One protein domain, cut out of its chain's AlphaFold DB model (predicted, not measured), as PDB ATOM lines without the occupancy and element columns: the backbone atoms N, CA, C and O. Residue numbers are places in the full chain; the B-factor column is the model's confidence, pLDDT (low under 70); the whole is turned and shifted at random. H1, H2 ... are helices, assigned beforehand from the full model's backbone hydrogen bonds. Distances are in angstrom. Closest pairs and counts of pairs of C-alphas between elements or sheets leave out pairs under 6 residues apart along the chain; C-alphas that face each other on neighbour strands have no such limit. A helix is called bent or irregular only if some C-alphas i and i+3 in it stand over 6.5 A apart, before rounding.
ATOM      1  N   SER A  69      20.384  28.810  22.231       81.44
ATOM      2  CA  SER A  69      20.201  30.180  22.726       81.44
ATOM      3  C   SER A  69      21.523  30.949  22.818       81.44
ATOM      4  O   SER A  69      21.540  32.161  22.633       81.44
ATOM      5  N   HIS A  70      22.651  30.259  23.028       81.06
ATOM      6  CA  HIS A  70      23.962  30.899  23.016       81.06
ATOM      7  C   HIS A  70      24.344  31.357  21.602       81.06
ATOM      8  O   HIS A  70      24.847  32.466  21.436       81.06
ATOM      9  N   ARG A  71      24.048  30.545  20.577       82.25
ATOM     10  CA  ARG A  71      24.227  30.937  19.167       82.25
ATOM     11  C   ARG A  71      23.352  32.141  18.814       82.25
ATOM     12  O   ARG A  71      23.859  33.096  18.233       82.25
ATOM     13  N   LEU A  72      22.086  32.131  19.241       86.62
ATOM     14  CA  LEU A  72      21.187  33.275  19.086       86.62
ATOM     15  C   LEU A  72      21.754  34.525  19.769       86.62
ATOM     16  O   LEU A  72      21.820  35.578  19.148       86.62
ATOM     17  N   ASN A  73      22.242  34.408  21.005       86.38
ATOM     18  CA  ASN A  73      22.843  35.528  21.723       86.38
ATOM     19  C   ASN A  73      24.054  36.115  20.979       86.38
ATOM     20  O   ASN A  73      24.174  37.330  20.868       86.38
ATOM     21  N   LEU A  74      24.934  35.276  20.426       83.88
ATOM     22  CA  LEU A  74      26.067  35.749  19.623       83.88
ATOM     23  C   LEU A  74      25.611  36.479  18.350       83.88
ATOM     24  O   LEU A  74      26.187  37.512  18.005       83.88
ATOM     25  N   ALA A  75      24.568  35.980  17.682       86.44
ATOM     26  CA  ALA A  75      23.983  36.637  16.515       86.44
ATOM     27  C   ALA A  75      23.397  38.011  16.875       86.44
ATOM     28  O   ALA A  75      23.704  38.999  16.209       86.44
ATOM     29  N   VAL A  76      22.633  38.093  17.969       88.06
ATOM     30  CA  VAL A  76      22.045  39.345  18.467       88.06
ATOM     31  C   VAL A  76      23.127  40.342  18.877       88.06
ATOM     32  O   VAL A  76      23.070  41.496  18.471       88.06
ATOM     33  N   MET A  77      24.167  39.911  19.596       85.50
ATOM     34  CA  MET A  77      25.294  40.779  19.970       85.50
ATOM     35  C   MET A  77      25.991  41.372  18.743       85.50
ATOM     36  O   MET A  77      26.317  42.557  18.709       85.50
ATOM     37  N   LYS A  78      26.206  40.558  17.705       85.00
ATOM     38  CA  LYS A  78      26.844  41.021  16.471       85.00
ATOM     39  C   LYS A  78      25.939  41.951  15.667       85.00
ATOM     40  O   LYS A  78      26.434  42.916  15.091       85.00
ATOM     41  N   TYR A  79      24.636  41.692  15.677       84.06
ATOM     42  CA  TYR A  79      23.623  42.579  15.115       84.06
ATOM     43  C   TYR A  79      23.589  43.938  15.838       84.06
ATOM     44  O   TYR A  79      23.624  44.989  15.205       84.06
ATOM     45  N   MET A  80      23.626  43.930  17.173       87.50
ATOM     46  CA  MET A  80      23.612  45.134  18.010       87.50
ATOM     47  C   MET A  80      24.863  46.003  17.870       87.50
ATOM     48  O   MET A  80      24.839  47.162  18.279       87.50
ATOM     49  N   LYS A  81      25.940  45.495  17.263       87.75
ATOM     50  CA  LYS A  81      27.197  46.233  17.099       87.75
ATOM     51  C   LYS A  81      27.024  47.563  16.357       87.75
ATOM     52  O   LYS A  81      27.713  48.526  16.661       87.75
ATOM     53  N   SER A  82      26.070  47.671  15.429       86.56
ATOM     54  CA  SER A  82      25.776  48.947  14.753       86.56
ATOM     55  C   SER A  82      25.137  50.008  15.660       86.56
ATOM     56  O   SER A  82      25.001  51.159  15.252       86.56
ATOM     57  N   TYR A  83      24.716  49.625  16.865       89.50
ATOM     58  CA  TYR A  83      24.085  50.486  17.859       89.50
ATOM     59  C   TYR A  83      24.992  50.762  19.067       89.50
ATOM     60  O   TYR A  83      24.533  51.415  19.999       89.50
ATOM     61  N   GLU A  84      26.249  50.306  19.054       90.56
ATOM     62  CA  GLU A  84      27.198  50.386  20.178       90.56
ATOM     63  C   GLU A  84      27.286  51.807  20.765       90.56
ATOM     64  O   GLU A  84      26.869  52.011  21.900       90.56
ATOM     65  N   ASP A  85      27.615  52.823  19.957       91.00
ATOM     66  CA  ASP A  85      27.679  54.230  20.401       91.00
ATOM     67  C   ASP A  85      26.380  54.738  21.058       91.00
ATOM     68  O   ASP A  85      26.371  55.608  21.938       91.00
ATOM     69  N   LEU A  86      25.235  54.259  20.565       92.06
ATOM     70  CA  LEU A  86      23.925  54.659  21.062       92.06
ATOM     71  C   LEU A  86      23.613  53.968  22.391       92.06
ATOM     72  O   LEU A  86      23.076  54.619  23.290       92.06
ATOM     73  N   LEU A  87      23.964  52.689  22.515       92.62
ATOM     74  CA  LEU A  87      23.811  51.890  23.726       92.62
ATOM     75  C   LEU A  87      24.762  52.360  24.829       92.62
ATOM     76  O   LEU A  87      24.307  52.550  25.955       92.62
ATOM     77  N   ASP A  88      26.012  52.684  24.502       93.31
ATOM     78  CA  ASP A  88      26.984  53.264  25.434       93.31
ATOM     79  C   ASP A  88      26.462  54.571  26.030       93.31
ATOM     80  O   ASP A  88      26.517  54.807  27.237       93.31
ATOM     81  N   ARG A  89      25.857  55.423  25.194       91.12
ATOM     82  CA  ARG A  89      25.255  56.672  25.672       91.12
ATOM     83  C   ARG A  89      24.039  56.432  26.564       91.12
ATOM     84  O   ARG A  89      23.828  57.200  27.501       91.12
ATOM     85  N   VAL A  90      23.241  55.400  26.287       93.00
ATOM     86  CA  VAL A  90      22.135  54.989  27.165       93.00
ATOM     87  C   VAL A  90      22.676  54.469  28.496       93.00
ATOM     88  O   VAL A  90      22.148  54.849  29.536       93.00
ATOM     89  N   GLN A  91      23.747  53.677  28.487       94.06
ATOM     90  CA  GLN A  91      24.393  53.186  29.701       94.06
ATOM     91  C   GLN A  91      24.935  54.341  30.555       94.06
ATOM     92  O   GLN A  91      24.665  54.402  31.754       94.06
ATOM     93  N   LEU A  92      25.626  55.307  29.944       94.00
ATOM     94  CA  LEU A  92      26.080  56.518  30.635       94.00
ATOM     95  C   LEU A  92      24.907  57.309  31.226       94.00
ATOM     96  O   LEU A  92      24.986  57.772  32.362       94.00
ATOM     97  N   LEU A  93      23.805  57.441  30.481       94.12
ATOM     98  CA  LEU A  93      22.596  58.101  30.969       94.12
ATOM     99  C   LEU A  93      21.995  57.362  32.175       94.12
ATOM    100  O   LEU A  93      21.618  58.011  33.145       94.12
ATOM    101  N   MET A  94      21.928  56.027  32.144       95.00
ATOM    102  CA  MET A  94      21.456  55.219  33.276       95.00
ATOM    103  C   MET A  94      22.326  55.432  34.520       95.00
ATOM    104  O   MET A  94      21.787  55.598  35.613       95.00
ATOM    105  N   HIS A  95      23.651  55.486  34.358       94.81
ATOM    106  CA  HIS A  95      24.568  55.790  35.458       94.81
ATOM    107  C   HIS A  95      24.367  57.202  36.013       94.81
ATOM    108  O   HIS A  95      24.273  57.352  37.229       94.81
ATOM    109  N   ALA A  96      24.242  58.214  35.149       92.12
ATOM    110  CA  ALA A  96      24.011  59.596  35.567       92.12
ATOM    111  C   ALA A  96      22.679  59.754  36.318       92.12
ATOM    112  O   ALA A  96      22.641  60.375  37.375       92.12
ATOM    113  N   ILE A  97      21.602  59.123  35.836       93.00
ATOM    114  CA  ILE A  97      20.299  59.119  36.519       93.00
ATOM    115  C   ILE A  97      20.413  58.448  37.891       93.00
ATOM    116  O   ILE A  97      19.928  58.992  38.880       93.00
ATOM    117  N   ASN A  98      21.068  57.286  37.964       94.38
ATOM    118  CA  ASN A  98      21.237  56.556  39.219       94.38
ATOM    119  C   ASN A  98      22.101  57.325  40.235       94.38
ATOM    120  O   ASN A  98      21.867  57.235  41.435       94.38
ATOM    121  N   ALA A  99      23.082  58.089  39.754       92.56
ATOM    122  CA  ALA A  99      23.930  58.952  40.571       92.56
ATOM    123  C   ALA A  99      23.306  60.331  40.864       92.56
ATOM    124  O   ALA A  99      23.905  61.109  41.602       92.56
ATOM    125  N   MET A 100      22.130  60.636  40.298       87.44
ATOM    126  CA  MET A 100      21.505  61.966  40.334       87.44
ATOM    127  C   MET A 100      22.458  63.076  39.849       87.44
ATOM    128  O   MET A 100      22.503  64.165  40.413       87.44
ATOM    129  N   ASP A 101      23.238  62.771  38.812       88.94
ATOM    130  CA  ASP A 101      24.242  63.654  38.216       88.94
ATOM    131  C   ASP A 101      23.597  64.628  37.209       88.94
ATOM    132  O   ASP A 101      22.766  64.247  36.373       88.94
ATOM    133  N   ASP A 102      24.036  65.886  37.235       87.62
ATOM    134  CA  ASP A 102      23.643  66.951  36.307       87.62
ATOM    135  C   ASP A 102      23.999  66.627  34.842       87.62
ATOM    136  O   ASP A 102      23.369  67.142  33.907       87.62
ATOM    137  N   ALA A 103      24.945  65.705  34.613       85.81
ATOM    138  CA  ALA A 103      25.282  65.176  33.291       85.81
ATOM    139  C   ALA A 103      24.082  64.546  32.551       85.81
ATOM    140  O   ALA A 103      24.101  64.433  31.319       85.81
ATOM    141  N   THR A 104      23.006  64.195  33.267       86.06
ATOM    142  CA  THR A 104      21.758  63.643  32.713       86.06
ATOM    143  C   THR A 104      21.229  64.468  31.533       86.06
ATOM    144  O   THR A 104      20.896  63.912  30.482       86.06
ATOM    145  N   THR A 105      21.211  65.800  31.648       86.06
ATOM    146  CA  THR A 105      20.679  66.685  30.593       86.06
ATOM    147  C   THR A 105      21.523  66.627  29.318       86.06
ATOM    148  O   THR A 105      20.983  66.609  28.211       86.06
ATOM    149  N   ALA A 106      22.849  66.529  29.454       89.31
ATOM    150  CA  ALA A 106      23.776  66.423  28.325       89.31
ATOM    151  C   ALA A 106      23.713  65.049  27.632       89.31
ATOM    152  O   ALA A 106      24.010  64.926  26.439       89.31
ATOM    153  N   LEU A 107      23.306  64.009  28.364       90.69
ATOM    154  CA  LEU A 107      23.220  62.631  27.881       90.69
ATOM    155  C   LEU A 107      21.858  62.276  27.271       90.69
ATOM    156  O   LEU A 107      21.764  61.276  26.553       90.69
ATOM    157  N   MET A 108      20.834  63.120  27.443       89.38
ATOM    158  CA  MET A 108      19.511  62.894  26.858       89.38
ATOM    159  C   MET A 108      19.592  62.627  25.338       89.38
ATOM    160  O   MET A 108      20.271  63.352  24.591       89.38
ATOM    161  N   PRO A 109      18.982  61.540  24.831       88.81
ATOM    162  CA  PRO A 109      18.957  61.226  23.409       88.81
ATOM    163  C   PRO A 109      18.057  62.193  22.643       88.81
ATOM    164  O   PRO A 109      16.988  62.588  23.096       88.81
ATOM    165  N   SER A 110      18.481  62.561  21.433       92.56
ATOM    166  CA  SER A 110      17.625  63.319  20.520       92.56
ATOM    167  C   SER A 110      16.438  62.467  20.067       92.56
ATOM    168  O   SER A 110      16.498  61.237  20.079       92.56
ATOM    169  N   ARG A 111      15.376  63.103  19.559       91.38
ATOM    170  CA  ARG A 111      14.200  62.384  19.038       91.38
ATOM    171  C   ARG A 111      14.553  61.356  17.953       91.38
ATOM    172  O   ARG A 111      13.956  60.287  17.903       91.38
ATOM    173  N   ARG A 112      15.563  61.647  17.125       91.38
ATOM    174  CA  ARG A 112      16.105  60.700  16.137       91.38
ATOM    175  C   ARG A 112      16.700  59.461  16.812       91.38
ATOM    176  O   ARG A 112      16.363  58.352  16.416       91.38
ATOM    177  N   LYS A 113      17.535  59.654  17.838       91.75
ATOM    178  CA  LYS A 113      18.144  58.563  18.616       91.75
ATOM    179  C   LYS A 113      17.088  57.737  19.360       91.75
ATOM    180  O   LYS A 113      17.164  56.517  19.355       91.75
ATOM    181  N   ILE A 114      16.058  58.381  19.915       91.81
ATOM    182  CA  ILE A 114      14.916  57.694  20.546       91.81
ATOM    183  C   ILE A 114      14.184  56.805  19.533       91.81
ATOM    184  O   ILE A 114      13.870  55.657  19.832       91.81
ATOM    185  N   ASN A 115      13.945  57.299  18.317       93.19
ATOM    186  CA  ASN A 115      13.314  56.491  17.274       93.19
ATOM    187  C   ASN A 115      14.183  55.296  16.850       93.19
ATOM    188  O   ASN A 115      13.631  54.229  16.602       93.19
ATOM    189  N   GLN A 116      15.511  55.458  16.802       91.62
ATOM    190  CA  GLN A 116      16.446  54.357  16.537       91.62
ATOM    191  C   GLN A 116      16.411  53.302  17.651       91.62
ATOM    192  O   GLN A 116      16.274  52.121  17.354       91.62
ATOM    193  N   LEU A 117      16.445  53.723  18.923       91.75
ATOM    194  CA  LEU A 117      16.304  52.821  20.075       91.75
ATOM    195  C   LEU A 117      14.975  52.063  20.057       91.75
ATOM    196  O   LEU A 117      14.936  50.883  20.379       91.75
ATOM    197  N   ARG A 118      13.885  52.729  19.663       92.12
ATOM    198  CA  ARG A 118      12.577  52.081  19.540       92.12
ATOM    199  C   ARG A 118      12.569  51.017  18.442       92.12
ATOM    200  O   ARG A 118      11.991  49.965  18.661       92.12
ATOM    201  N   GLY A 119      13.208  51.279  17.301       89.50
ATOM    202  CA  GLY A 119      13.381  50.274  16.246       89.50
ATOM    203  C   GLY A 119      14.156  49.056  16.749       89.50
ATOM    204  O   GLY A 119      13.657  47.941  16.655       89.50
ATOM    205  N   LEU A 120      15.303  49.294  17.397       89.31
ATOM    206  CA  LEU A 120      16.104  48.234  18.012       89.31
ATOM    207  C   LEU A 120      15.298  47.428  19.041       89.31
ATOM    208  O   LEU A 120      15.393  46.208  19.081       89.31
ATOM    209  N   LEU A 121      14.482  48.084  19.869       90.12
ATOM    210  CA  LEU A 121      13.654  47.397  20.860       90.12
ATOM    211  C   LEU A 121      12.637  46.446  20.214       90.12
ATOM    212  O   LEU A 121      12.421  45.357  20.739       90.12
ATOM    213  N   GLU A 122      12.008  46.834  19.103       88.38
ATOM    214  CA  GLU A 122      11.079  45.945  18.395       88.38
ATOM    215  C   GLU A 122      11.801  44.724  17.803       88.38
ATOM    216  O   GLU A 122      11.292  43.610  17.896       88.38
ATOM    217  N   GLU A 123      13.023  44.898  17.297       84.88
ATOM    218  CA  GLU A 123      13.858  43.783  16.825       84.88
ATOM    219  C   GLU A 123      14.276  42.857  17.979       84.88
ATOM    220  O   GLU A 123      14.164  41.636  17.882       84.88
ATOM    221  N   LEU A 124      14.677  43.419  19.126       88.50
ATOM    222  CA  LEU A 124      15.016  42.632  20.316       88.50
ATOM    223  C   LEU A 124      13.820  41.833  20.853       88.50
ATOM    224  O   LEU A 124      14.006  40.704  21.304       88.50
ATOM    225  N   LYS A 125      12.595  42.367  20.768       87.25
ATOM    226  CA  LYS A 125      11.372  41.626  21.126       87.25
ATOM    227  C   LYS A 125      11.128  40.429  20.205       87.25
ATOM    228  O   LYS A 125      10.699  39.377  20.682       87.25
ATOM    229  N   ALA A 126      11.419  40.556  18.908       81.44
ATOM    230  CA  ALA A 126      11.326  39.432  17.975       81.44
ATOM    231  C   ALA A 126      12.315  38.315  18.359       81.44
ATOM    232  O   ALA A 126      11.944  37.138  18.458       81.44
ATOM    233  N   PHE A 127      13.554  38.682  18.706       86.50
ATOM    234  CA  PHE A 127      14.555  37.730  19.196       86.50
ATOM    235  C   PHE A 127      14.200  37.125  20.559       86.50
ATOM    236  O   PHE A 127      14.496  35.954  20.802       86.50
ATOM    237  N   GLU A 128      13.540  37.876  21.442       87.50
ATOM    238  CA  GLU A 128      13.076  37.382  22.742       87.50
ATOM    239  C   GLU A 128      12.093  36.214  22.583       87.50
ATOM    240  O   GLU A 128      12.227  35.201  23.273       87.50
ATOM    241  N   SER A 129      11.138  36.317  21.654       83.69
ATOM    242  CA  SER A 129      10.165  35.248  21.384       83.69
ATOM    243  C   SER A 129      10.862  33.958  20.944       83.69
ATOM    244  O   SER A 129      10.632  32.883  21.506       83.69
ATOM    245  N   SER A 130      11.816  34.080  20.018       84.19
ATOM    246  CA  SER A 130      12.638  32.959  19.557       84.19
ATOM    247  C   SER A 130      13.525  32.388  20.666       84.19
ATOM    248  O   SER A 130      13.627  31.174  20.810       84.19
ATOM    249  N   SER A 131      14.111  33.237  21.515       86.50
ATOM    250  CA  SER A 131      14.905  32.808  22.670       86.50
ATOM    251  C   SER A 131      14.075  32.013  23.680       86.50
ATOM    252  O   SER A 131      14.513  30.955  24.132       86.50
ATOM    253  N   LYS A 132      12.852  32.467  23.990       85.50
ATOM    254  CA  LYS A 132      11.910  31.735  24.851       85.50
ATOM    255  C   LYS A 132      11.525  30.397  24.240       85.50
ATOM    256  O   LYS A 132      11.525  29.395  24.949       85.50
ATOM    257  N   LYS A 133      11.255  30.373  22.929       83.69
ATOM    258  CA  LYS A 133      10.954  29.138  22.204       83.69
ATOM    259  C   LYS A 133      12.103  28.147  22.342       83.69
ATOM    260  O   LYS A 133      11.840  27.043  22.776       83.69
ATOM    261  N   LEU A 134      13.354  28.561  22.101       83.38
ATOM    262  CA  LEU A 134      14.568  27.732  22.242       83.38
ATOM    263  C   LEU A 134      14.835  27.223  23.669       83.38
ATOM    264  O   LEU A 134      15.589  26.268  23.853       83.38
ATOM    265  N   GLN A 135      14.257  27.877  24.674       80.62
ATOM    266  CA  GLN A 135      14.389  27.511  26.082       80.62
ATOM    267  C   GLN A 135      13.196  26.698  26.599       80.62
ATOM    268  O   GLN A 135      13.165  26.370  27.787       80.62
ATOM    269  N   SER A 136      12.218  26.358  25.749       78.94
ATOM    270  CA  SER A 136      11.036  25.633  26.203       78.94
ATOM    271  C   SER A 136      11.414  24.284  26.813       78.94
ATOM    272  O   SER A 136      12.200  23.502  26.267       78.94
ATOM    273  N   ALA A 137      10.827  23.993  27.974       62.50
ATOM    274  CA  ALA A 137      11.016  22.718  28.655       62.50
ATOM    275  C   ALA A 137      10.433  21.546  27.845       62.50
ATOM    276  O   ALA A 137      10.893  20.409  27.993       62.50
ATOM    277  N   ASP A 138       9.493  21.825  26.945       64.56
ATOM    278  CA  ASP A 138       8.882  20.846  26.061       64.56
ATOM    279  C   ASP A 138       9.808  20.531  24.889       64.56
ATOM    280  O   ASP A 138      10.062  21.386  24.048       64.56
ATOM    281  N   GLY A 139      10.337  19.304  24.886       64.50
ATOM    282  CA  GLY A 139      10.627  18.483  23.703       64.50
ATOM    283  C   GLY A 139      11.257  19.092  22.446       64.50
ATOM    284  O   GLY A 139      11.098  18.475  21.400       64.50
ATOM    285  N   LEU A 140      11.954  20.227  22.511       73.81
ATOM    286  CA  LEU A 140      12.595  20.835  21.346       73.81
ATOM    287  C   LEU A 140      13.557  19.862  20.675       73.81
ATOM    288  O   LEU A 140      14.573  19.461  21.252       73.81
ATOM    289  N   SER A 141      13.248  19.515  19.435       82.44
ATOM    290  CA  SER A 141      14.150  18.781  18.569       82.44
ATOM    291  C   SER A 141      15.146  19.729  17.899       82.44
ATOM    292  O   SER A 141      14.950  20.943  17.816       82.44
ATOM    293  N   LEU A 142      16.229  19.167  17.357       81.12
ATOM    294  CA  LEU A 142      17.154  19.935  16.518       81.12
ATOM    295  C   LEU A 142      16.476  20.473  15.244       81.12
ATOM    296  O   LEU A 142      16.936  21.475  14.702       81.12
ATOM    297  N   LEU A 143      15.386  19.838  14.790       84.38
ATOM    298  CA  LEU A 143      14.575  20.335  13.681       84.38
ATOM    299  C   LEU A 143      13.821  21.604  14.093       84.38
ATOM    300  O   LEU A 143      13.920  22.605  13.398       84.38
ATOM    301  N   ASP A 144      13.202  21.618  15.276       85.00
ATOM    302  CA  ASP A 144      12.502  22.806  15.791       85.00
ATOM    303  C   ASP A 144      13.451  23.998  15.989       85.00
ATOM    304  O   ASP A 144      13.074  25.155  15.774       85.00
ATOM    305  N   VAL A 145      14.697  23.726  16.398       84.25
ATOM    306  CA  VAL A 145      15.756  24.743  16.486       84.25
ATOM    307  C   VAL A 145      16.055  25.319  15.104       84.25
ATOM    308  O   VAL A 145      16.130  26.539  14.963       84.25
ATOM    309  N   ARG A 146      16.206  24.458  14.091       86.31
ATOM    310  CA  ARG A 146      16.474  24.878  12.714       86.31
ATOM    311  C   ARG A 146      15.319  25.693  12.142       86.31
ATOM    312  O   ARG A 146      15.563  26.797  11.681       86.31
ATOM    313  N   ASP A 147      14.085  25.220  12.279       88.31
ATOM    314  CA  ASP A 147      12.893  25.931  11.806       88.31
ATOM    315  C   ASP A 147      12.766  27.314  12.461       88.31
ATOM    316  O   ASP A 147      12.373  28.292  11.827       88.31
ATOM    317  N   THR A 148      13.133  27.416  13.743       86.31
ATOM    318  CA  THR A 148      13.141  28.693  14.469       86.31
ATOM    319  C   THR A 148      14.214  29.639  13.933       86.31
ATOM    320  O   THR A 148      13.952  30.831  13.799       86.31
ATOM    321  N   PHE A 149      15.407  29.140  13.606       88.25
ATOM    322  CA  PHE A 149      16.452  29.960  12.993       88.25
ATOM    323  C   PHE A 149      16.111  30.362  11.559       88.25
ATOM    324  O   PHE A 149      16.259  31.534  11.237       88.25
ATOM    325  N   ASP A 150      15.594  29.452  10.737       89.06
ATOM    326  CA  ASP A 150      15.212  29.739   9.352       89.06
ATOM    327  C   ASP A 150      14.104  30.810   9.296       89.06
ATOM    328  O   ASP A 150      14.188  31.751   8.506       89.06
ATOM    329  N   ALA A 151      13.111  30.740  10.194       88.19
ATOM    330  CA  ALA A 151      12.088  31.779  10.332       88.19
ATOM    331  C   ALA A 151      12.685  33.138  10.741       88.19
ATOM    332  O   ALA A 151      12.348  34.171  10.167       88.19
ATOM    333  N   LEU A 152      13.619  33.137  11.696       85.88
ATOM    334  CA  LEU A 152      14.273  34.351  12.185       85.88
ATOM    335  C   LEU A 152      15.172  34.984  11.112       85.88
ATOM    336  O   LEU A 152      15.213  36.204  10.992       85.88
ATOM    337  N   ILE A 153      15.842  34.172  10.293       87.44
ATOM    338  CA  ILE A 153      16.613  34.623   9.128       87.44
ATOM    339  C   ILE A 153      15.688  35.237   8.068       87.44
ATOM    340  O   ILE A 153      16.024  36.275   7.499       87.44
ATOM    341  N   ALA A 154      14.517  34.642   7.823       87.19
ATOM    342  CA  ALA A 154      13.543  35.179   6.875       87.19
ATOM    343  C   ALA A 154      12.978  36.543   7.317       87.19
ATOM    344  O   ALA A 154      12.807  37.435   6.485       87.19
ATOM    345  N   GLU A 155      12.717  36.724   8.615       85.00
ATOM    346  CA  GLU A 155      12.249  37.995   9.188       85.00
ATOM    347  C   GLU A 155      13.374  39.036   9.308       85.00
ATOM    348  O   GLU A 155      13.148  40.233   9.111       85.00
ATOM    349  N   HIS A 156      14.601  38.586   9.584       82.31
ATOM    350  CA  HIS A 156      15.768  39.432   9.810       82.31
ATOM    351  C   HIS A 156      16.993  38.930   9.020       82.31
ATOM    352  O   HIS A 156      17.916  38.358   9.602       82.31
ATOM    353  N   PRO A 157      17.095  39.225   7.709       80.62
ATOM    354  CA  PRO A 157      18.200  38.738   6.870       80.62
ATOM    355  C   PRO A 157      19.599  39.122   7.382       80.62
ATOM    356  O   PRO A 157      20.583  38.431   7.132       80.62
ATOM    357  N   GLY A 158      19.700  40.203   8.165       76.75
ATOM    358  CA  GLY A 158      20.947  40.651   8.791       76.75
ATOM    359  C   GLY A 158      21.584  39.657   9.775       76.75
ATOM    360  O   GLY A 158      22.733  39.869  10.162       76.75
ATOM    361  N   VAL A 159      20.878  38.590  10.174       79.00
ATOM    362  CA  VAL A 159      21.409  37.532  11.051       79.00
ATOM    363  C   VAL A 159      21.778  36.230  10.326       79.00
ATOM    364  O   VAL A 159      22.311  35.323  10.966       79.00
ATOM    365  N   GLU A 160      21.548  36.131   9.010       80.00
ATOM    366  CA  GLU A 160      21.813  34.925   8.205       80.00
ATOM    367  C   GLU A 160      23.255  34.438   8.363       80.00
ATOM    368  O   GLU A 160      23.494  33.291   8.734       80.00
ATOM    369  N   GLY A 161      24.228  35.342   8.217       74.56
ATOM    370  CA  GLY A 161      25.652  35.029   8.376       74.56
ATOM    371  C   GLY A 161      26.073  34.628   9.797       74.56
ATOM    372  O   GLY A 161      27.263  34.407  10.032       74.56
ATOM    373  N   TYR A 162      25.142  34.591  10.757       72.38
ATOM    374  CA  TYR A 162      25.382  34.226  12.157       72.38
ATOM    375  C   TYR A 162      24.619  32.970  12.594       72.38
ATOM    376  O   TYR A 162      25.068  32.289  13.519       72.38
ATOM    377  N   LEU A 163      23.478  32.676  11.963       77.19
ATOM    378  CA  LEU A 163      22.606  31.552  12.320       77.19
ATOM    379  C   LEU A 163      22.567  30.426  11.276       77.19
ATOM    380  O   LEU A 163      22.235  29.302  11.668       77.19
TER     381      LEU A 163
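AT A GLANCE: This is residues 69 to 163 of the 164 residues of an uncharacterized protein of Phytophthora infestans (UniProt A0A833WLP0). Two long helical pieces, H1a and H3, run side by side in opposite ways, and at one end the first helix turns through a corner into H1b, with the small helix H2 packed on that arm. Near the other end H4 folds back along the last part of H3, and short H5 bridges from H4 to H1a, making a loose ring of H1a, H3, H4 and H5. The printed part has 95 residues with five named helices, H1 to H5 in chain order, and no named strand; its class is all helix. It is loose, with a radius of gyration of the C-alphas of 16.7 A, and only just elongated, spanning 52 by 27 by 17 A.

IN THESE COORDINATES: Find C-alpha 69 at (20.201, 30.180, 22.726), where H1, residues 69 to 98, begins. By its hydrogen bonds it was assigned as one helix, but it is bent: C-alphas 82 and 85 are 8.0 A apart. Arm H1a, residues 69 to 82, is 21.1 A long and irregular, with C-alphas 79 and 82 6.7 A apart; arm H1b, residues 85 to 98, is 20.0 A long. Next come H2, residues 104 to 107, 5.1 A, and H3, residues 111 to 134, 34.8 A, from C-alpha 111 at (14.200, 62.384, 19.038). H4, residues 142 to 155, spans 20.1 A. H5, residues 157 to 163, spans 10.0 A and is irregular, with C-alphas 158 and 161 7.3 A apart; it ends at C-alpha 163 at (22.606, 31.552, 12.320).

HOW THE PARTS SIT: Start at the hub, H1, which touches three other helices. H1a and H1b are about perpendicular, at 83 degrees. H1a touches residues 124 to 134 of H3 at a shallow tilt of 12 degrees, opposite ways; the closest C-alphas, of Ser 69 and Ser 131, are 5.9 A apart. H1a touches H5 at a steep tilt of 45 degrees, with the C-alphas of Ala 75 and Tyr 162 closest at 5.2 A. H1b touches H2, closest at Ala 96 and Thr 104, whose C-alphas are 5.4 A apart. H3, with residues 127 to 134, and H4 form a helical hairpin, the C-alphas of Leu 134 and Val 145 closest at 6.6 A. H4 and H5 form another, the C-alphas of Ile 153 and Glu 160 closest at 5.3 A. H1a and H4 are only just apart, at 8.4 A. Every backbone O i to N i+4 pair is within hydrogen-bond range in H1b, H3 and H4; in H1a 9 of 10 are, in H5 1 of 3, beside 3 of 4 O i to N i+3 pairs, and H2 is too short for such a pair.

THE WHOLE: The C-alphas of Asp 102 and Leu 143 are the two farthest apart, at 52.6 A. The printed part has no cut and no long link. Look at residues 136 to 143, of which 142 and 143 belong to H4: they stand free. The model's pLDDT is under 70 at residues 137 to 139, and its mean over the printed part is 86.3.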